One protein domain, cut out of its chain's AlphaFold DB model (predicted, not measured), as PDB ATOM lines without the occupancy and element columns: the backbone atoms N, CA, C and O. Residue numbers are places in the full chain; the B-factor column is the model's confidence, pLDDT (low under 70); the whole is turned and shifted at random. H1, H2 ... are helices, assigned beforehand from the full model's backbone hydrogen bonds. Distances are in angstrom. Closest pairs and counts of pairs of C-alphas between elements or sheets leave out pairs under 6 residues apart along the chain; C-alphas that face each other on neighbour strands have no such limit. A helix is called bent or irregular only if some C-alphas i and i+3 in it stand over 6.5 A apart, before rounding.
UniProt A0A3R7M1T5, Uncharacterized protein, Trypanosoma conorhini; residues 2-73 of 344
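Overview. This is residues 2 to 73 of the 344 residues of an uncharacterized protein of Trypanosoma conorhini (UniProt A0A3R7M1T5). A small cluster of three helices, H2, H3 and H4, lies at one end, and the helix H1 sticks out from it as a long arm on a drawn-out link, touching no other helix. Within the cluster H3 and H4 fold back on each other as a helical hairpin, and H2 lies near H3 at a steep tilt to it. The printed part has 72 residues with four named helices in the order H1, H2, H3, H4 and no named strand, and its class is all helix. The whole is extended, with a radius of gyration of the C-alphas of 17.8 A, and the C-alphas span 61 by 23 by 18 A, the arm and its link making much of the length.

Along the chain. H1, the longest helix, runs over residues 2 to 19, from C-alpha 2 at (15.473, -13.948, -37.646) to C-alpha 19 at (-8.406, -22.860, -33.420), a length of 25.8 A. H2 holds residues 31 to 40 and begins with C-alpha 31 at (-30.184, -21.299, -45.445). H3 holds residues 46 to 54 and measures 11.0 A. H4 holds residues 58 to 73, measures 22.2 A, and ends with C-alpha 73 at (-38.611, -23.689, -63.365). No helix is bent or irregular.

Arrangement. H1 is apart from H2, H3 and H4. Residues 2 to 11 and 13 to 19, which belong to H1, stand free, and residues 21 to 26 of the link after it stand free too. H2 and H3 are close but not clearly touching; their closest C-alphas, those of Lys 38 and Tyr 46, are 7.8 A apart. They run opposite ways at a steep tilt of 66 degrees. H3 and H4 touch and form a helical hairpin; the closest C-alphas are those of Leu 50 and Val 61, 6.2 A apart. They run opposite ways at a shallow tilt of 15 degrees, and H4 touches H3 with residues 60 to 65 alone. H2 and H4 are only just apart, with their closest C-alphas at 8.2 A. In H1, H3 and H4 every O i to N i+4 pair is within hydrogen-bond range, and in H2 5 of 6 are.

Size, cuts and confidence. The two C-alphas farthest apart are those of the first and last printed residues, Ala 2 and Gly 73, at 60.7 A. The printed part has no cut. The link from H1 to H2, with 11 residues between them, is long; those from H2 to H3 and from H3 to H4 are tight. The mean pLDDT of the printed part is 83.8, and residues 19 to 26, of which 19 belongs to H1, are under 70.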
ATOM      1  N   ALA A   2      16.002 -12.667 -38.158       75.00
ATOM      2  CA  ALA A   2      15.473 -13.948 -37.646       75.00
ATOM      3  C   ALA A   2      14.283 -13.867 -36.656       75.00
ATOM      4  O   ALA A   2      13.327 -14.624 -36.798       75.00
ATOM      5  N   GLY A   3      14.282 -12.918 -35.710       86.81
ATOM      6  CA  GLY A   3      13.221 -12.811 -34.695       86.81
ATOM      7  C   GLY A   3      11.794 -12.611 -35.236       86.81
ATOM      8  O   GLY A   3      10.841 -13.034 -34.592       86.81
ATOM      9  N   ARG A   4      11.617 -12.030 -36.435       88.94
ATOM     10  CA  ARG A   4      10.276 -11.857 -37.032       88.94
ATOM     11  C   ARG A   4       9.705 -13.166 -37.586       88.94
ATOM     12  O   ARG A   4       8.503 -13.383 -37.476       88.94
ATOM     13  N   ALA A   5      10.551 -14.046 -38.126       90.50
ATOM     14  CA  ALA A   5      10.118 -15.348 -38.640       90.50
ATOM     15  C   ALA A   5       9.613 -16.259 -37.507       90.50
ATOM     16  O   ALA A   5       8.583 -16.913 -37.653       90.50
ATOM     17  N   LEU A   6      10.286 -16.229 -36.350       91.12
ATOM     18  CA  LEU A   6       9.874 -16.988 -35.166       91.12
ATOM     19  C   LEU A   6       8.516 -16.528 -34.615       91.12
ATOM     20  O   LEU A   6       7.711 -17.373 -34.240       91.12
ATOM     21  N   LEU A   7       8.219 -15.223 -34.628       90.50
ATOM     22  CA  LEU A   7       6.907 -14.709 -34.206       90.50
ATOM     23  C   LEU A   7       5.772 -15.136 -35.146       90.50
ATOM     24  O   LEU A   7       4.711 -15.521 -34.664       90.50
ATOM     25  N   VAL A   8       5.985 -15.117 -36.466       91.94
ATOM     26  CA  VAL A   8       4.979 -15.603 -37.432       91.94
ATOM     27  C   VAL A   8       4.766 -17.111 -37.280       91.94
ATOM     28  O   VAL A   8       3.625 -17.564 -37.272       91.94
ATOM     29  N   CYS A   9       5.839 -17.883 -37.085       90.81
ATOM     30  CA  CYS A   9       5.749 -19.323 -36.848       90.81
ATOM     31  C   CYS A   9       5.007 -19.646 -35.540       90.81
ATOM     32  O   CYS A   9       4.124 -20.498 -35.535       90.81
ATOM     33  N   ALA A  10       5.317 -18.940 -34.447       92.69
ATOM     34  CA  ALA A  10       4.645 -19.110 -33.161       92.69
ATOM     35  C   ALA A  10       3.165 -18.700 -33.222       92.69
ATOM     36  O   ALA A  10       2.323 -19.409 -32.681       92.69
ATOM     37  N   LEU A  11       2.826 -17.609 -33.918       89.88
ATOM     38  CA  LEU A  11       1.438 -17.179 -34.098       89.88
ATOM     39  C   LEU A  11       0.646 -18.145 -34.993       89.88
ATOM     40  O   LEU A  11      -0.518 -18.413 -34.714       89.88
ATOM     41  N   CYS A  12       1.271 -18.701 -36.033       86.44
ATOM     42  CA  CYS A  12       0.658 -19.714 -36.891       86.44
ATOM     43  C   CYS A  12       0.409 -21.016 -36.114       86.44
ATOM     44  O   CYS A  12      -0.716 -21.507 -36.102       86.44
ATOM     45  N   ALA A  13       1.407 -21.508 -35.372       90.62
ATOM     46  CA  ALA A  13       1.257 -22.667 -34.494       90.62
ATOM     47  C   ALA A  13       0.207 -22.435 -33.393       90.62
ATOM     48  O   ALA A  13      -0.588 -23.329 -33.124       90.62
ATOM     49  N   LEU A  14       0.147 -21.236 -32.802       87.56
ATOM     50  CA  LEU A  14      -0.873 -20.873 -31.817       87.56
ATOM     51  C   LEU A  14      -2.272 -20.801 -32.442       87.56
ATOM     52  O   LEU A  14      -3.221 -21.273 -31.831       87.56
ATOM     53  N   CYS A  15      -2.412 -20.280 -33.663       82.62
ATOM     54  CA  CYS A  15      -3.681 -20.278 -34.391       82.62
ATOM     55  C   CYS A  15      -4.138 -21.714 -34.713       82.62
ATOM     56  O   CYS A  15      -5.283 -22.078 -34.454       82.62
ATOM     57  N   CYS A  16      -3.225 -22.574 -35.175       82.44
ATOM     58  CA  CYS A  16      -3.507 -23.989 -35.414       82.44
ATOM     59  C   CYS A  16      -3.827 -24.766 -34.123       82.44
ATOM     60  O   CYS A  16      -4.724 -25.603 -34.137       82.44
ATOM     61  N   ALA A  17      -3.156 -24.479 -33.004       77.31
ATOM     62  CA  ALA A  17      -3.377 -25.168 -31.730       77.31
ATOM     63  C   ALA A  17      -4.617 -24.666 -30.967       77.31
ATOM     64  O   ALA A  17      -5.318 -25.466 -30.354       77.31
ATOM     65  N   ALA A  18      -4.909 -23.363 -31.011       71.19
ATOM     66  CA  ALA A  18      -6.065 -22.767 -30.338       71.19
ATOM     67  C   ALA A  18      -7.355 -22.818 -31.179       71.19
ATOM     68  O   ALA A  18      -8.443 -22.755 -30.613       71.19
ATOM     69  N   GLY A  19      -7.254 -22.931 -32.511       60.22
ATOM     70  CA  GLY A  19      -8.406 -22.860 -33.420       60.22
ATOM     71  C   GLY A  19      -8.375 -23.770 -34.655       60.22
ATOM     72  O   GLY A  19      -9.385 -23.857 -35.343       60.22
ATOM     73  N   GLY A  20      -7.273 -24.469 -34.950       54.56
ATOM     74  CA  GLY A  20      -7.137 -25.290 -36.167       54.56
ATOM     75  C   GLY A  20      -7.619 -26.741 -36.054       54.56
ATOM     76  O   GLY A  20      -7.697 -27.425 -37.069       54.56
ATOM     77  N   GLY A  21      -7.919 -27.219 -34.841       50.41
ATOM     78  CA  GLY A  21      -8.411 -28.581 -34.582       50.41
ATOM     79  C   GLY A  21      -9.931 -28.695 -34.438       50.41
ATOM     80  O   GLY A  21     -10.478 -29.791 -34.544       50.41
ATOM     81  N   TRP A  22     -10.629 -27.572 -34.246       47.25
ATOM     82  CA  TRP A  22     -12.077 -27.535 -34.392       47.25
ATOM     83  C   TRP A  22     -12.375 -27.570 -35.889       47.25
ATOM     84  O   TRP A  22     -12.496 -26.534 -36.542       47.25
ATOM     85  N   ALA A  23     -12.495 -28.783 -36.431       53.19
ATOM     86  CA  ALA A  23     -13.384 -29.020 -37.555       53.19
ATOM     87  C   ALA A  23     -14.751 -28.510 -37.098       53.19
ATOM     88  O   ALA A  23     -15.428 -29.189 -36.329       53.19
ATOM     89  N   TRP A  24     -15.057 -27.252 -37.434       52.34
ATOM     90  CA  TRP A  24     -16.189 -26.539 -36.867       52.34
ATOM     91  C   TRP A  24     -17.433 -27.394 -37.128       52.34
ATOM     92  O   TRP A  24     -17.794 -27.552 -38.296       52.34
ATOM     93  N   PRO A  25     -18.138 -27.897 -36.094       55.34
ATOM     94  CA  PRO A  25     -19.461 -28.485 -36.262       55.34
ATOM     95  C   PRO A  25     -20.485 -27.352 -36.454       55.34
ATOM     96  O   PRO A  25     -21.573 -27.363 -35.893       55.34
ATOM     97  N   MET A  26     -20.083 -26.320 -37.197       58.06
ATOM     98  CA  MET A  26     -20.948 -25.273 -37.680       58.06
ATOM     99  C   MET A  26     -21.777 -25.901 -38.774       58.06
ATOM    100  O   MET A  26     -21.257 -26.390 -39.779       58.06
ATOM    101  N   ASP A  27     -23.080 -25.841 -38.572       73.44
ATOM    102  CA  ASP A  27     -24.074 -26.212 -39.554       73.44
ATOM    103  C   ASP A  27     -24.095 -25.177 -40.696       73.44
ATOM    104  O   ASP A  27     -25.075 -24.463 -40.894       73.44
ATOM    105  N   TYR A  28     -23.000 -25.090 -41.466       75.25
ATOM    106  CA  TYR A  28     -22.884 -24.268 -42.682       75.25
ATOM    107  C   TYR A  28     -23.965 -24.626 -43.718       75.25
ATOM    108  O   TYR A  28     -24.343 -23.811 -44.555       75.25
ATOM    109  N   CYS A  29     -24.507 -25.836 -43.599       87.94
ATOM    110  CA  CYS A  29     -25.706 -26.329 -44.261       87.94
ATOM    111  C   CYS A  29     -26.967 -25.846 -43.524       87.94
ATOM    112  O   CYS A  29     -27.696 -26.629 -42.911       87.94
ATOM    113  N   ASN A  30     -27.156 -24.529 -43.542       89.00
ATOM    114  CA  ASN A  30     -28.342 -23.800 -43.104       89.00
ATOM    115  C   ASN A  30     -28.550 -22.650 -44.108       89.00
ATOM    116  O   ASN A  30     -27.568 -22.072 -44.574       89.00
ATOM    117  N   GLU A  31     -29.794 -22.309 -44.445       84.88
ATOM    118  CA  GLU A  31     -30.184 -21.299 -45.445       84.88
ATOM    119  C   GLU A  31     -29.384 -19.983 -45.344       84.88
ATOM    120  O   GLU A  31     -28.903 -19.440 -46.348       84.88
ATOM    121  N   THR A  32     -29.166 -19.490 -44.118       85.62
ATOM    122  CA  THR A  32     -28.429 -18.239 -43.871       85.62
ATOM    123  C   THR A  32     -26.945 -18.358 -44.233       85.62
ATOM    124  O   THR A  32     -26.380 -17.471 -44.871       85.62
ATOM    125  N   GLN A  33     -26.306 -19.467 -43.849       87.25
ATOM    126  CA  GLN A  33     -24.890 -19.733 -44.131       87.25
ATOM    127  C   GLN A  33     -24.675 -20.117 -45.598       87.25
ATOM    128  O   GLN A  33     -23.693 -19.701 -46.209       87.25
ATOM    129  N   TRP A  34     -25.629 -20.825 -46.197       85.38
ATOM    130  CA  TRP A  34     -25.629 -21.198 -47.608       85.38
ATOM    131  C   TRP A  34     -25.637 -19.983 -48.539       85.38
ATOM    132  O   TRP A  34     -24.886 -19.937 -49.513       85.38
ATOM    133  N   THR A  35     -26.414 -18.954 -48.194       89.19
ATOM    134  CA  THR A  35     -26.422 -17.674 -48.921       89.19
ATOM    135  C   THR A  35     -25.033 -17.023 -48.927       89.19
ATOM    136  O   THR A  35     -24.565 -16.570 -49.974       89.19
ATOM    137  N   TYR A  36     -24.332 -17.041 -47.788       89.12
ATOM    138  CA  TYR A  36     -22.948 -16.569 -47.698       89.12
ATOM    139  C   TYR A  36     -21.983 -17.458 -48.502       89.12
ATOM    140  O   TYR A  36     -21.173 -16.941 -49.273       89.12
ATOM    141  N   LEU A  37     -22.116 -18.786 -48.399       88.69
ATOM    142  CA  LEU A  37     -21.297 -19.762 -49.129       88.69
ATOM    143  C   LEU A  37     -21.385 -19.563 -50.652       88.69
ATOM    144  O   LEU A  37     -20.363 -19.580 -51.338       88.69
ATOM    145  N   LYS A  38     -22.597 -19.308 -51.161       88.06
ATOM    146  CA  LYS A  38     -22.883 -19.008 -52.572       88.06
ATOM    147  C   LYS A  38     -22.296 -17.667 -53.021       88.06
ATOM    148  O   LYS A  38     -21.850 -17.556 -54.160       88.06
ATOM    149  N   ALA A  39     -22.259 -16.662 -52.143       90.12
ATOM    150  CA  ALA A  39     -21.625 -15.377 -52.443       90.12
ATOM    151  C   ALA A  39     -20.095 -15.508 -52.568       90.12
ATOM    152  O   ALA A  39     -19.512 -14.992 -53.526       90.12
ATOM    153  N   VAL A  40     -19.444 -16.232 -51.648       91.31
ATOM    154  CA  VAL A  40     -17.976 -16.399 -51.658       91.31
ATOM    155  C   VAL A  40     -17.476 -17.424 -52.687       91.31
ATOM    156  O   VAL A  40     -16.365 -17.270 -53.184       91.31
ATOM    157  N   ASN A  41     -18.289 -18.418 -53.067       90.88
ATOM    158  CA  ASN A  41     -17.975 -19.410 -54.109       90.88
ATOM    159  C   ASN A  41     -18.845 -19.251 -55.369       90.88
ATOM    160  O   ASN A  41     -19.293 -20.232 -55.960       90.88
ATOM    161  N   SER A  42     -19.055 -18.013 -55.820       90.25
ATOM    162  CA  SER A  42     -19.855 -17.691 -57.016       90.25
ATOM    163  C   SER A  42     -19.346 -18.303 -58.338       90.25
ATOM    164  O   SER A  42     -20.052 -18.255 -59.343       90.25
ATOM    165  N   SER A  43     -18.144 -18.889 -58.351       91.62
ATOM    166  CA  SER A  43     -17.554 -19.607 -59.489       91.62
ATOM    167  C   SER A  43     -17.882 -21.104 -59.555       91.62
ATOM    168  O   SER A  43     -17.681 -21.700 -60.613       91.62
ATOM    169  N   LYS A  44     -18.351 -21.723 -58.462       92.19
ATOM    170  CA  LYS A  44     -18.715 -23.150 -58.415       92.19
ATOM    171  C   LYS A  44     -20.196 -23.342 -58.712       92.19
ATOM    172  O   LYS A  44     -21.022 -22.479 -58.403       92.19
ATOM    173  N   THR A  45     -20.556 -24.486 -59.290       90.88
ATOM    174  CA  THR A  45     -21.971 -24.810 -59.478       90.88
ATOM    175  C   THR A  45     -22.629 -25.169 -58.146       90.88
ATOM    176  O   THR A  45     -21.994 -25.639 -57.202       90.88
ATOM    177  N   TYR A  46     -23.941 -24.958 -58.079       87.06
ATOM    178  CA  TYR A  46     -24.747 -25.201 -56.883       87.06
ATOM    179  C   TYR A  46     -24.654 -26.657 -56.390       87.06
ATOM    180  O   TYR A  46     -24.611 -26.905 -55.190       87.06
ATOM    181  N   ALA A  47     -24.569 -27.613 -57.323       88.88
ATOM    182  CA  ALA A  47     -24.448 -29.035 -57.021       88.88
ATOM    183  C   ALA A  47     -23.064 -29.411 -56.461       88.88
ATOM    184  O   ALA A  47     -23.004 -30.131 -55.471       88.88
ATOM    185  N   GLU A  48     -21.972 -28.896 -57.041       91.38
ATOM    186  CA  GLU A  48     -20.608 -29.121 -56.529       91.38
ATOM    187  C   GLU A  48     -20.451 -28.564 -55.112       91.38
ATOM    188  O   GLU A  48     -19.905 -29.227 -54.234       91.38
ATOM    189  N   LEU A  49     -20.978 -27.359 -54.871       91.31
ATOM    190  CA  LEU A  49     -20.865 -26.698 -53.574       91.31
ATOM    191  C   LEU A  49     -21.709 -27.395 -52.486       91.31
ATOM    192  O   LEU A  49     -21.309 -27.416 -51.323       91.31
ATOM    193  N   LEU A  50     -22.842 -28.008 -52.854       90.38
ATOM    194  CA  LEU A  50     -23.624 -28.861 -51.952       90.38
ATOM    195  C   LEU A  50     -22.915 -30.182 -51.633       90.38
ATOM    196  O   LEU A  50     -22.939 -30.606 -50.482       90.38
ATOM    197  N   ASP A  51     -22.295 -30.831 -52.617       89.12
ATOM    198  CA  ASP A  51     -21.631 -32.125 -52.419       89.12
ATOM    199  C   ASP A  51     -20.378 -31.982 -51.533       89.12
ATOM    200  O   ASP A  51     -20.228 -32.690 -50.536       89.12
ATOM    201  N   GLU A  52     -19.540 -30.982 -51.821       88.69
ATOM    202  CA  GLU A  52     -18.265 -30.726 -51.137       88.69
ATOM    203  C   GLU A  52     -18.430 -30.253 -49.682       88.69
ATOM    204  O   GLU A  52     -17.667 -30.674 -48.812       88.69
ATOM    205  N   PHE A  53     -19.422 -29.396 -49.400       88.12
ATOM    206  CA  PHE A  53     -19.610 -28.800 -48.067       88.12
ATOM    207  C   PHE A  53     -20.786 -29.387 -47.275       88.12
ATOM    208  O   PHE A  53     -20.784 -29.303 -46.047       88.12
ATOM    209  N   CYS A  54     -21.776 -29.989 -47.946       90.38
ATOM    210  CA  CYS A  54     -23.019 -30.467 -47.330       90.38
ATOM    211  C   CYS A  54     -23.376 -31.930 -47.628       90.38
ATOM    212  O   CYS A  54     -24.420 -32.388 -47.160       90.38
ATOM    213  N   GLY A  55     -22.517 -32.707 -48.302       84.88
ATOM    214  CA  GLY A  55     -22.775 -34.119 -48.625       84.88
ATOM    215  C   GLY A  55     -23.072 -35.025 -47.415       84.88
ATOM    216  O   GLY A  55     -23.714 -36.067 -47.554       84.88
ATOM    217  N   THR A  56     -22.682 -34.617 -46.202       86.19
ATOM    218  CA  THR A  56     -23.027 -35.299 -44.940       86.19
ATOM    219  C   THR A  56     -24.475 -35.077 -44.479       86.19
ATOM    220  O   THR A  56     -24.982 -35.876 -43.692       86.19
ATOM    221  N   LYS A  57     -25.171 -34.043 -44.974       87.94
ATOM    222  CA  LYS A  57     -26.540 -33.657 -44.588       87.94
ATOM    223  C   LYS A  57     -27.514 -33.752 -45.765       87.94
ATOM    224  O   LYS A  57     -27.963 -32.747 -46.314       87.94
ATOM    225  N   LYS A  58     -27.880 -34.986 -46.117       90.44
ATOM    226  CA  LYS A  58     -28.745 -35.299 -47.271       90.44
ATOM    227  C   LYS A  58     -30.069 -34.525 -47.293       90.44
ATOM    228  O   LYS A  58     -30.401 -33.974 -48.332       90.44
ATOM    229  N   GLU A  59     -30.763 -34.412 -46.159       91.56
ATOM    230  CA  GLU A  59     -32.047 -33.691 -46.066       91.56
ATOM    231  C   GLU A  59     -31.927 -32.215 -46.481       91.56
ATOM    232  O   GLU A  59     -32.779 -31.695 -47.199       91.56
ATOM    233  N   PHE A  60     -30.829 -31.549 -46.095       90.00
ATOM    234  CA  PHE A  60     -30.552 -30.176 -46.521       90.00
ATOM    235  C   PHE A  60     -30.244 -30.117 -48.022       90.00
ATOM    236  O   PHE A  60     -30.776 -29.263 -48.719       90.00
ATOM    237  N   VAL A  61     -29.435 -31.047 -48.543       92.00
ATOM    238  CA  VAL A  61     -29.110 -31.108 -49.981       92.00
ATOM    239  C   VAL A  61     -30.364 -31.329 -50.838       92.00
ATOM    240  O   VAL A  61     -30.477 -30.725 -51.903       92.00
ATOM    241  N   GLU A  62     -31.311 -32.152 -50.386       93.06
ATOM    242  CA  GLU A  62     -32.583 -32.397 -51.080       93.06
ATOM    243  C   GLU A  62     -33.504 -31.170 -51.048       93.06
ATOM    244  O   GLU A  62     -33.965 -30.737 -52.105       93.06
ATOM    245  N   MET A  63     -33.704 -30.558 -49.876       91.44
ATOM    246  CA  MET A  63     -34.488 -29.324 -49.713       91.44
ATOM    247  C   MET A  63     -33.961 -28.192 -50.603       91.44
ATOM    248  O   MET A  63     -34.702 -27.581 -51.371       91.44
ATOM    249  N   VAL A  64     -32.654 -27.954 -50.538       90.50
ATOM    250  CA  VAL A  64     -31.979 -26.850 -51.222       90.50
ATOM    251  C   VAL A  64     -31.902 -27.097 -52.736       90.50
ATOM    252  O   VAL A  64     -31.978 -26.152 -53.521       90.50
ATOM    253  N   ARG A  65     -31.854 -28.361 -53.185       90.19
ATOM    254  CA  ARG A  65     -32.032 -28.713 -54.605       90.19
ATOM    255  C   ARG A  65     -33.463 -28.461 -55.086       90.19
ATOM    256  O   ARG A  65     -33.620 -27.882 -56.157       90.19
ATOM    257  N   ALA A  66     -34.480 -28.853 -54.318       91.62
ATOM    258  CA  ALA A  66     -35.879 -28.632 -54.686       91.62
ATOM    259  C   ALA A  66     -36.204 -27.131 -54.828       91.62
ATOM    260  O   ALA A  66     -36.832 -26.723 -55.802       91.62
ATOM    261  N   GLU A  67     -35.692 -26.294 -53.919       89.06
ATOM    262  CA  GLU A  67     -35.826 -24.831 -53.985       89.06
ATOM    263  C   GLU A  67     -35.155 -24.230 -55.240       89.06
ATOM    264  O   GLU A  67     -35.661 -23.275 -55.840       89.06
ATOM    265  N   ALA A  68     -34.015 -24.784 -55.667       86.81
ATOM    266  CA  ALA A  68     -33.351 -24.371 -56.901       86.81
ATOM    267  C   ALA A  68     -34.155 -24.767 -58.151       86.81
ATOM    268  O   ALA A  68     -34.320 -23.946 -59.053       86.81
ATOM    269  N   GLU A  69     -34.712 -25.982 -58.184       87.62
ATOM    270  CA  GLU A  69     -35.565 -26.454 -59.284       87.62
ATOM    271  C   GLU A  69     -36.865 -25.636 -59.408       87.62
ATOM    272  O   GLU A  69     -37.288 -25.333 -60.527       87.62
ATOM    273  N   GLU A  70     -37.459 -25.194 -58.293       89.19
ATOM    274  CA  GLU A  70     -38.606 -24.273 -58.293       89.19
ATOM    275  C   GLU A  70     -38.250 -22.921 -58.942       89.19
ATOM    276  O   GLU A  70     -38.955 -22.435 -59.837       89.19
ATOM    277  N   LYS A  71     -37.118 -22.329 -58.542       83.12
ATOM    278  CA  LYS A  71     -36.663 -21.015 -59.030       83.12
ATOM    279  C   LYS A  71     -36.251 -21.039 -60.504       83.12
ATOM    280  O   LYS A  71     -36.621 -20.130 -61.252       83.12
ATOM    281  N   ASP A  72     -35.554 -22.082 -60.949       79.81
ATOM    282  CA  ASP A  72     -35.171 -22.245 -62.357       79.81
ATOM    283  C   ASP A  72     -36.375 -22.629 -63.243       79.81
ATOM    284  O   ASP A  72     -36.470 -22.201 -64.401       79.81
ATOM    285  N   GLY A  73     -37.347 -23.370 -62.698       73.88
ATOM    286  CA  GLY A  73     -38.611 -23.689 -63.365       73.88
ATOM    287  C   GLY A  73     -39.448 -22.447 -63.691       73.88
ATOM    288  O   GLY A  73     -39.963 -22.321 -64.809       73.88
TER     289      GLY A  73